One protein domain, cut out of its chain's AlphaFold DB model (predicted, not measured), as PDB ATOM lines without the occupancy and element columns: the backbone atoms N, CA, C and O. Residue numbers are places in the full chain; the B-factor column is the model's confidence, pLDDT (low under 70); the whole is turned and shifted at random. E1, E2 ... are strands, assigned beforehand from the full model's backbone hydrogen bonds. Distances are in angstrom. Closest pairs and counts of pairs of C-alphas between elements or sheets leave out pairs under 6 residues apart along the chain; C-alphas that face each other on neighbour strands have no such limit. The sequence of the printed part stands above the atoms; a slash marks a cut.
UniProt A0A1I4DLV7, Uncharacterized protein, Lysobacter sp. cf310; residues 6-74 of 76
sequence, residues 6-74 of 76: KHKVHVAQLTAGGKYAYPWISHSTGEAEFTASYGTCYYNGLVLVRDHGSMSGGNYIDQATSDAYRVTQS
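Overview. This is residues 6 to 74 of the 76 residues of an uncharacterized protein of Lysobacter sp. cf310 (UniProt A0A1I4DLV7). The domain is a small closed barrel: strands E1 to E6 follow one another round the ring, and E6 comes back beside E1 to shut it. The long link between E1 and E2, residues 14 to 26, lies at one end of the longest axis, and the link between E2 and E3 lies towards the other. The printed part has 69 residues with six named strands, E1 E2 E3 E4 E5 E6, and no named helix; the class is all strand, and the neighbour pairs are antiparallel. The whole is compact, with a radius of gyration of the C-alphas of 10.7 A, and rounded, spanning 30 by 21 by 20 A.

Along the chain. E1, residues 6 to 13, begins with C-alpha 6 at (173.456, 102.978, 202.194), is 20.2 A long and bends by 55 degrees at residue 9. E2, residues 27 to 34, is 18.8 A long and bends by 74 degrees at residue 30. E3, residues 40 to 43, is 9.8 A long. E4, residues 46 to 54, begins with C-alpha 46 at (166.053, 104.597, 189.441), is 19.1 A long and bends by 80 degrees at residue 51. E5, residues 57 to 62, is 15.2 A long. E6, residues 68 to 73, is 16.5 A long and ends with C-alpha 73 at (173.534, 93.665, 198.813).

Arrangement. The six strands form a meander, each the antiparallel neighbour of the one before. E1 and E2 are a hairpin at 138 degrees, with N 9 and O 30 2.8 A apart. The pairing of E2 is staggered: its residues 27 to 33 pair with E1, and its residues 33 to 34 with E3. In the hairpin of E2 and E3, N 42 and O 33 are 2.8 A apart. In the hairpin of E3 and E4, N 48 and O 41 are 2.8 A apart. E4 and E5 are a hairpin at 141 degrees, with N 59 and O 52 2.8 A apart. In the hairpin of E5 and E6, N 60 and O 69 are 2.8 A apart. E6 and E1, antiparallel at 144 degrees, close the barrel, with N 10 and O 72 2.8 A apart. E1 and E4 are apart, and E3 and E6 are only just apart, their closest C-alphas 8.4 A from each other.

Size, cuts and confidence. The C-alphas of Lys 19 and Ala 36 are the two farthest apart, at 30.6 A. The link from E1 to E2 is long, and in it residues 15 to 16 pair with residues 19 to 20, antiparallel; the other four links are tight. The printed part has no cut. Its mean pLDDT is 92.9, and residues 23 to 25 are under 70.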
ATOM      1  N   LYS A   6     172.590 103.087 203.377       94.50
ATOM      2  CA  LYS A   6     173.456 102.978 202.194       94.50
ATOM      3  C   LYS A   6     174.143 101.621 202.180       94.50
ATOM      4  O   LYS A   6     174.705 101.227 203.197       94.50
ATOM      5  N   HIS A   7     174.099 100.930 201.044       94.62
ATOM      6  CA  HIS A   7     174.760  99.636 200.856       94.62
ATOM      7  C   HIS A   7     175.378  99.549 199.467       94.62
ATOM      8  O   HIS A   7     174.787 100.021 198.495       94.62
ATOM      9  N   LYS A   8     176.526  98.879 199.355       95.94
ATOM     10  CA  LYS A   8     177.011  98.413 198.052       95.94
ATOM     11  C   LYS A   8     176.085  97.307 197.558       95.94
ATOM     12  O   LYS A   8     175.745  96.402 198.319       95.94
ATOM     13  N   VAL A   9     175.676  97.370 196.300       95.88
ATOM     14  CA  VAL A   9     174.732  96.430 195.694       95.88
ATOM     15  C   VAL A   9     175.201  95.977 194.323       95.88
ATOM     16  O   VAL A   9     175.875  96.717 193.613       95.88
ATOM     17  N   HIS A  10     174.778  94.775 193.948       95.06
ATOM     18  CA  HIS A  10     174.729  94.306 192.572       95.06
ATOM     19  C   HIS A  10     173.288  94.431 192.076       95.06
ATOM     20  O   HIS A  10     172.360  93.960 192.744       95.06
ATOM     21  N   VAL A  11     173.104  95.062 190.921       94.81
ATOM     22  CA  VAL A  11     171.798  95.304 190.302       94.81
ATOM     23  C   VAL A  11     171.791  94.689 188.913       94.81
ATOM     24  O   VAL A  11     172.617  95.064 188.088       94.81
ATOM     25  N   ALA A  12     170.865  93.767 188.655       95.06
ATOM     26  CA  ALA A  12     170.670  93.147 187.346       95.06
ATOM     27  C   ALA A  12     169.252  93.408 186.835       95.06
ATOM     28  O   ALA A  12     168.287  93.207 187.572       95.06
ATOM     29  N   GLN A  13     169.118  93.841 185.584       94.56
ATOM     30  CA  GLN A  13     167.814  94.054 184.958       94.56
ATOM     31  C   GLN A  13     167.215  92.708 184.521       94.56
ATOM     32  O   GLN A  13     167.844  91.952 183.782       94.56
ATOM     33  N   LEU A  14     166.011  92.400 185.006       93.75
ATOM     34  CA  LEU A  14     165.275  91.162 184.725       93.75
ATOM     35  C   LEU A  14     164.271  91.331 183.587       93.75
ATOM     36  O   LEU A  14     163.964  90.358 182.902       93.75
ATOM     37  N   THR A  15     163.753  92.543 183.378       94.19
ATOM     38  CA  THR A  15     162.928  92.870 182.212       94.19
ATOM     39  C   THR A  15     163.352  94.186 181.583       94.19
ATOM     40  O   THR A  15     163.837  95.075 182.275       94.19
ATOM     41  N   ALA A  16     163.173  94.305 180.271       91.88
ATOM     42  CA  ALA A  16     163.363  95.545 179.530       91.88
ATOM     43  C   ALA A  16     162.139  95.786 178.641       91.88
ATOM     44  O   ALA A  16     161.842  94.976 177.753       91.88
ATOM     45  N   GLY A  17     161.400  96.864 178.901       91.19
ATOM     46  CA  GLY A  17     160.130  97.138 178.228       91.19
ATOM     47  C   GLY A  17     159.097  96.028 178.452       91.19
ATOM     48  O   GLY A  17     158.403  95.632 177.513       91.19
ATOM     49  N   GLY A  18     159.055  95.458 179.661       89.94
ATOM     50  CA  GLY A  18     158.111  94.399 180.043       89.94
ATOM     51  C   GLY A  18     158.418  93.005 179.480       89.94
ATOM     52  O   GLY A  18     157.664  92.065 179.725       89.94
ATOM     53  N   LYS A  19     159.518  92.833 178.740       91.62
ATOM     54  CA  LYS A  19     159.976  91.524 178.244       91.62
ATOM     55  C   LYS A  19     161.112  91.003 179.105       91.62
ATOM     56  O   LYS A  19     161.970  91.784 179.502       91.62
ATOM     57  N   TYR A  20     161.150  89.692 179.346       90.31
ATOM     58  CA  TYR A  20     162.259  89.066 180.065       90.31
ATOM     59  C   TYR A  20     163.594  89.393 179.388       90.31
ATOM     60  O   TYR A  20     163.760  89.200 178.182       90.31
ATOM     61  N   ALA A  21     164.533  89.889 180.184       87.31
ATOM     62  CA  ALA A  21     165.896  90.176 179.793       87.31
ATOM     63  C   ALA A  21     166.825  89.175 180.478       87.31
ATOM     64  O   ALA A  21     166.594  88.750 181.610       87.31
ATOM     65  N   TYR A  22     167.903  88.796 179.798       80.88
ATOM     66  CA  TYR A  22     168.911  87.945 180.408       80.88
ATOM     67  C   TYR A  22     169.745  88.756 181.416       80.88
ATOM     68  O   TYR A  22     170.460  89.673 181.004       80.88
ATOM     69  N   PRO A  23     169.717  88.414 182.719       68.56
ATOM     70  CA  PRO A  23     170.276  89.263 183.776       68.56
ATOM     71  C   PRO A  23     171.795  89.456 183.704       68.56
ATOM     72  O   PRO A  23     172.325  90.405 184.270       68.56
ATOM     73  N   TRP A  24     172.516  88.583 182.999       69.50
ATOM     74  CA  TRP A  24     173.958  88.731 182.783       69.50
ATOM     75  C   TRP A  24     174.315  89.812 181.757       69.50
ATOM     76  O   TRP A  24     175.432  90.321 181.810       69.50
ATOM     77  N   ILE A  25     173.391  90.189 180.866       66.75
ATOM     78  CA  ILE A  25     173.630  91.187 179.809       66.75
ATOM     79  C   ILE A  25     173.618  92.615 180.376       66.75
ATOM     80  O   ILE A  25     174.328  93.481 179.876       66.75
ATOM     81  N   SER A  26     172.844  92.855 181.437       73.31
ATOM     82  CA  SER A  26     172.702  94.171 182.063       73.31
ATOM     83  C   SER A  26     172.804  94.027 183.578       73.31
ATOM     84  O   SER A  26     171.804  93.850 184.278       73.31
ATOM     85  N   HIS A  27     174.042  94.065 184.078       86.00
ATOM     86  CA  HIS A  27     174.339  94.108 185.503       86.00
ATOM     87  C   HIS A  27     175.266  95.280 185.831       86.00
ATOM     88  O   HIS A  27     176.120  95.671 185.040       86.00
ATOM     89  N   SER A  28     175.102  95.849 187.019       92.25
ATOM     90  CA  SER A  28     175.927  96.947 187.515       92.25
ATOM     91  C   SER A  28     176.169  96.798 189.013       92.25
ATOM     92  O   SER A  28     175.433  96.098 189.709       92.25
ATOM     93  N   THR A  29     177.235  97.422 189.502       94.25
ATOM     94  CA  THR A  29     177.570  97.459 190.928       94.25
ATOM     95  C   THR A  29     177.713  98.911 191.352       94.25
ATOM     96  O   THR A  29     178.323  99.700 190.635       94.25
ATOM     97  N   GLY A  30     177.190  99.264 192.522       94.69
ATOM     98  CA  GLY A  30     177.311 100.623 193.043       94.69
ATOM     99  C   GLY A  30     176.723 100.769 194.439       94.69
ATOM    100  O   GLY A  30     176.335  99.783 195.060       94.69
ATOM    101  N   GLU A  31     176.676 101.997 194.947       96.19
ATOM    102  CA  GLU A  31     175.970 102.306 196.191       96.19
ATOM    103  C   GLU A  31     174.486 102.553 195.896       96.19
ATOM    104  O   GLU A  31     174.143 103.316 194.994       96.19
ATOM    105  N   ALA A  32     173.612 101.919 196.671       95.69
ATOM    106  CA  ALA A  32     172.186 102.202 196.684       95.69
ATOM    107  C   ALA A  32     171.751 102.728 198.051       95.69
ATOM    108  O   ALA A  32     172.255 102.298 199.095       95.69
ATOM    109  N   GLU A  33     170.766 103.624 198.041       96.56
ATOM    110  CA  GLU A  33     170.082 104.078 199.248       96.56
ATOM    111  C   GLU A  33     168.762 103.332 199.419       96.56
ATOM    112  O   GLU A  33     167.955 103.254 198.500       96.56
ATOM    113  N   PHE A  34     168.496 102.843 200.622       95.50
ATOM    114  CA  PHE A  34     167.262 102.152 200.970       95.50
ATOM    115  C   PHE A  34     166.465 102.940 202.002       95.50
ATOM    116  O   PHE A  34     167.030 103.560 202.911       95.50
ATOM    117  N   THR A  35     165.139 102.859 201.917       94.94
ATOM    118  CA  THR A  35     164.266 103.215 203.046       94.94
ATOM    119  C   THR A  35     164.523 102.281 204.233       94.94
ATOM    120  O   THR A  35     165.013 101.166 204.067       94.94
ATOM    121  N   ALA A  36     164.184 102.707 205.456       91.38
ATOM    122  CA  ALA A  36     164.444 101.921 206.669       91.38
ATOM    123  C   ALA A  36     163.827 100.505 206.641       91.38
ATOM    124  O   ALA A  36     164.397  99.580 207.216       91.38
ATOM    125  N   SER A  37     162.692 100.333 205.952       91.62
ATOM    126  CA  SER A  37     162.000  99.050 205.753       91.62
ATOM    127  C   SER A  37     162.526  98.230 204.565       91.62
ATOM    128  O   SER A  37     162.044  97.118 204.316       91.62
ATOM    129  N   TYR A  38     163.489  98.772 203.808       92.56
ATOM    130  CA  TYR A  38     163.958  98.249 202.521       92.56
ATOM    131  C   TYR A  38     162.830  98.067 201.492       92.56
ATOM    132  O   TYR A  38     162.921  97.215 200.613       92.56
ATOM    133  N   GLY A  39     161.739  98.830 201.622       95.06
ATOM    134  CA  GLY A  39     160.626  98.806 200.667       95.06
ATOM    135  C   GLY A  39     160.924  99.574 199.377       95.06
ATOM    136  O   GLY A  39     160.289  99.330 198.357       95.06
ATOM    137  N   THR A  40     161.910 100.473 199.409       96.19
ATOM    138  CA  THR A  40     162.332 101.275 198.258       96.19
ATOM    139  C   THR A  40     163.850 101.344 198.223       96.19
ATOM    140  O   THR A  40     164.480 101.561 199.262       96.19
ATOM    141  N   CYS A  41     164.408 101.162 197.032       96.56
ATOM    142  CA  CYS A  41     165.817 101.261 196.698       96.56
ATOM    143  C   CYS A  41     165.995 102.382 195.665       96.56
ATOM    144  O   CYS A  41     165.299 102.416 194.653       96.56
ATOM    145  N   TYR A  42     166.914 103.303 195.930       97.06
ATOM    146  CA  TYR A  42     167.309 104.370 195.019       97.06
ATOM    147  C   TYR A  42     168.694 104.040 194.475       97.06
ATOM    148  O   TYR A  42     169.649 103.917 195.249       97.06
ATOM    149  N   TYR A  43     168.803 103.884 193.159       96.62
ATOM    150  CA  TYR A  43     170.039 103.442 192.520       96.62
ATOM    151  C   TYR A  43     170.180 104.046 191.126       96.62
ATOM    152  O   TYR A  43     169.336 103.812 190.271       96.62
ATOM    153  N   ASN A  44     171.255 104.804 190.890       94.88
ATOM    154  CA  ASN A  44     171.582 105.377 189.579       94.88
ATOM    155  C   ASN A  44     170.401 106.097 188.881       94.88
ATOM    156  O   ASN A  44     170.137 105.888 187.702       94.88
ATOM    157  N   GLY A  45     169.644 106.901 189.637       94.94
ATOM    158  CA  GLY A  45     168.453 107.610 189.144       94.94
ATOM    159  C   GLY A  45     167.159 106.786 189.117       94.94
ATOM    160  O   GLY A  45     166.092 107.365 188.935       94.94
ATOM    161  N   LEU A  46     167.223 105.472 189.354       96.56
ATOM    162  CA  LEU A  46     166.053 104.597 189.441       96.56
ATOM    163  C   LEU A  46     165.385 104.693 190.814       96.56
ATOM    164  O   LEU A  46     166.062 104.815 191.846       96.56
ATOM    165  N   VAL A  47     164.059 104.551 190.821       98.00
ATOM    166  CA  VAL A  47     163.260 104.385 192.039       98.00
ATOM    167  C   VAL A  47     162.636 103.000 192.005       98.00
ATOM    168  O   VAL A  47     161.627 102.761 191.349       98.00
ATOM    169  N   LEU A  48     163.267 102.074 192.717       97.75
ATOM    170  CA  LEU A  48     162.948 100.656 192.689       97.75
ATOM    171  C   LEU A  48     162.107 100.289 193.920       97.75
ATOM    172  O   LEU A  48     162.576 100.403 195.056       97.75
ATOM    173  N   VAL A  49     160.872  99.832 193.724       97.94
ATOM    174  CA  VAL A  49     159.960  99.399 194.799       97.94
ATOM    175  C   VAL A  49     160.037  97.890 194.960       97.94
ATOM    176  O   VAL A  49     159.973  97.159 193.977       97.94
ATOM    177  N   ARG A  50     160.196  97.407 196.193       97.19
ATOM    178  CA  ARG A  50     160.348  95.972 196.455       97.19
ATOM    179  C   ARG A  50     159.059  95.229 196.111       97.19
ATOM    180  O   ARG A  50     158.027  95.507 196.711       97.19
ATOM    181  N   ASP A  51     159.170  94.246 195.228       97.31
ATOM    182  CA  ASP A  51     158.103  93.287 194.935       97.31
ATOM    183  C   ASP A  51     158.186  92.105 195.910       97.31
ATOM    184  O   ASP A  51     157.309  91.902 196.746       97.31
ATOM    185  N   HIS A  52     159.321  91.399 195.925       94.94
ATOM    186  CA  HIS A  52     159.577  90.318 196.878       94.94
ATOM    187  C   HIS A  52     161.058  90.207 197.253       94.94
ATOM    188  O   HIS A  52     161.955  90.556 196.486       94.94
ATOM    189  N   GLY A  53     161.337  89.699 198.455       93.19
ATOM    190  CA  GLY A  53     162.696  89.480 198.949       93.19
ATOM    191  C   GLY A  53     162.886  89.892 200.403       93.19
ATOM    192  O   GLY A  53     161.933  90.014 201.169       93.19
ATOM    193  N   SER A  54     164.144  90.101 200.782       91.19
ATOM    194  CA  SER A  54     164.568  90.424 202.145       91.19
ATOM    195  C   SER A  54     165.466  91.663 202.166       91.19
ATOM    196  O   SER A  54     165.733  92.279 201.134       91.19
ATOM    197  N   MET A  55     165.974  92.019 203.349       89.25
ATOM    198  CA  MET A  55     166.937  93.113 203.493       89.25
ATOM    199  C   MET A  55     168.228  92.860 202.706       89.25
ATOM    200  O   MET A  55     168.819  93.808 202.218       89.25
ATOM    201  N   SER A  56     168.659  91.606 202.556       90.56
ATOM    202  CA  SER A  56     169.918  91.250 201.881       90.56
ATOM    203  C   SER A  56     169.810  91.267 200.354       90.56
ATOM    204  O   SER A  56     170.818  91.220 199.652       90.56
ATOM    205  N   GLY A  57     168.589  91.303 199.824       92.88
ATOM    206  CA  GLY A  57     168.339  91.298 198.393       92.88
ATOM    207  C   GLY A  57     166.926  90.851 198.046       92.88
ATOM    208  O   GLY A  57     166.243  90.187 198.832       92.88
ATOM    209  N   GLY A  58     166.492  91.216 196.850       95.19
ATOM    210  CA  GLY A  58     165.131  91.005 196.381       95.19
ATOM    211  C   GLY A  58     164.955  91.419 194.930       95.19
ATOM    212  O   GLY A  58     165.882  91.931 194.299       95.19
ATOM    213  N   ASN A  59     163.755  91.187 194.423       96.56
ATOM    214  CA  ASN A  59     163.312  91.734 193.157       96.56
ATOM    215  C   ASN A  59     162.548  93.027 193.434       96.56
ATOM    216  O   ASN A  59     161.766  93.125 194.385       96.56
ATOM    217  N   TYR A  60     162.826  94.027 192.618       97.69
ATOM    218  CA  TYR A  60     162.261  95.355 192.719       97.69
ATOM    219  C   TYR A  60     161.744  95.782 191.352       97.69
ATOM    220  O   TYR A  60     162.308  95.387 190.335       97.69
ATOM    221  N   ILE A  61     160.700  96.596 191.337       98.00
ATOM    222  CA  ILE A  61     160.090  97.145 190.132       98.00
ATOM    223  C   ILE A  61     160.437  98.623 190.053       98.00
ATOM    224  O   ILE A  61     160.243  99.357 191.025       98.00
ATOM    225  N   ASP A  62     160.964  99.061 188.918       97.75
ATOM    226  CA  ASP A  62     161.177 100.479 188.664       97.75
ATOM    227  C   ASP A  62     159.839 101.212 188.500       97.75
ATOM    228  O   ASP A  62     158.985 100.802 187.715       97.75
ATOM    229  N   GLN A  63     159.656 102.316 189.226       97.81
ATOM    230  CA  GLN A  63     158.420 103.101 189.168       97.81
ATOM    231  C   GLN A  63     158.188 103.761 187.807       97.81
ATOM    232  O   GLN A  63     157.035 103.999 187.450       97.81
ATOM    233  N   ALA A  64     159.251 104.084 187.064       97.19
ATOM    234  CA  ALA A  64     159.118 104.777 185.785       97.19
ATOM    235  C   ALA A  64     158.750 103.821 184.643       97.19
ATOM    236  O   ALA A  64     157.906 104.147 183.810       97.19
ATOM    237  N   THR A  65     159.375 102.644 184.601       96.38
ATOM    238  CA  THR A  65     159.254 101.707 183.470       96.38
ATOM    239  C   THR A  65     158.420 100.466 183.770       96.38
ATOM    240  O   THR A  65     158.033  99.756 182.845       96.38
ATOM    241  N   SER A  66     158.123 100.193 185.044       96.94
ATOM    242  CA  SER A  66     157.596  98.903 185.515       96.94
ATOM    243  C   SER A  66     158.510  97.707 185.223       96.94
ATOM    244  O   SER A  66     158.079  96.560 185.357       96.94
ATOM    245  N   ASP A  67     159.775  97.946 184.857       95.62
ATOM    246  CA  ASP A  67     160.731  96.870 184.647       95.62
ATOM    247  C   ASP A  67     161.234  96.295 185.974       95.62
ATOM    248  O   ASP A  67     161.447  97.005 186.961       95.62
ATOM    249  N   ALA A  68     161.431  94.979 185.994       95.81
ATOM    250  CA  ALA A  68     161.920  94.257 187.149       95.81
ATOM    251  C   ALA A  68     163.451  94.244 187.190       95.81
ATOM    252  O   ALA A  68     164.130  94.027 186.185       95.81
ATOM    253  N   TYR A  69     163.992  94.393 188.392       96.06
ATOM    254  CA  TYR A  69     165.414  94.384 188.701       96.06
ATOM    255  C   TYR A  69     165.683  93.473 189.894       96.06
ATOM    256  O   TYR A  69     164.977  93.507 190.902       96.06
ATOM    257  N   ARG A  70     166.754  92.688 189.823       95.62
ATOM    258  CA  ARG A  70     167.321  91.987 190.972       95.62
ATOM    259  C   ARG A  70     168.316  92.910 191.657       95.62
ATOM    260  O   ARG A  70     169.326  93.258 191.056       95.62
ATOM    261  N   VAL A  71     168.075  93.245 192.921       95.69
ATOM    262  CA  VAL A  71     169.007  94.014 193.757       95.69
ATOM    263  C   VAL A  71     169.525  93.103 194.860       95.69
ATOM    264  O   VAL A  71     168.739  92.545 195.626       95.69
ATOM    265  N   THR A  72     170.842  92.946 194.956       95.25
ATOM    266  CA  THR A  72     171.497  92.118 195.979       95.25
ATOM    267  C   THR A  72     172.533  92.954 196.709       95.25
ATOM    268  O   THR A  72     173.384  93.553 196.060       95.25
ATOM    269  N   GLN A  73     172.482  93.005 198.041       94.12
ATOM    270  CA  GLN A  73     173.534  93.665 198.813       94.12
ATOM    271  C   GLN A  73     174.838  92.885 198.667       94.12
ATOM    272  O   GLN A  73     174.867  91.661 198.809       94.12
ATOM    273  N   SER A  74     175.913  93.601 198.361       89.12
ATOM    274  CA  SER A  74     177.248  93.029 198.331       89.12
ATOM    275  C   SER A  74     177.649  92.706 199.767       89.12
ATOM    276  O   SER A  74     177.597  93.574 200.641       89.12
TER     277      SER A  74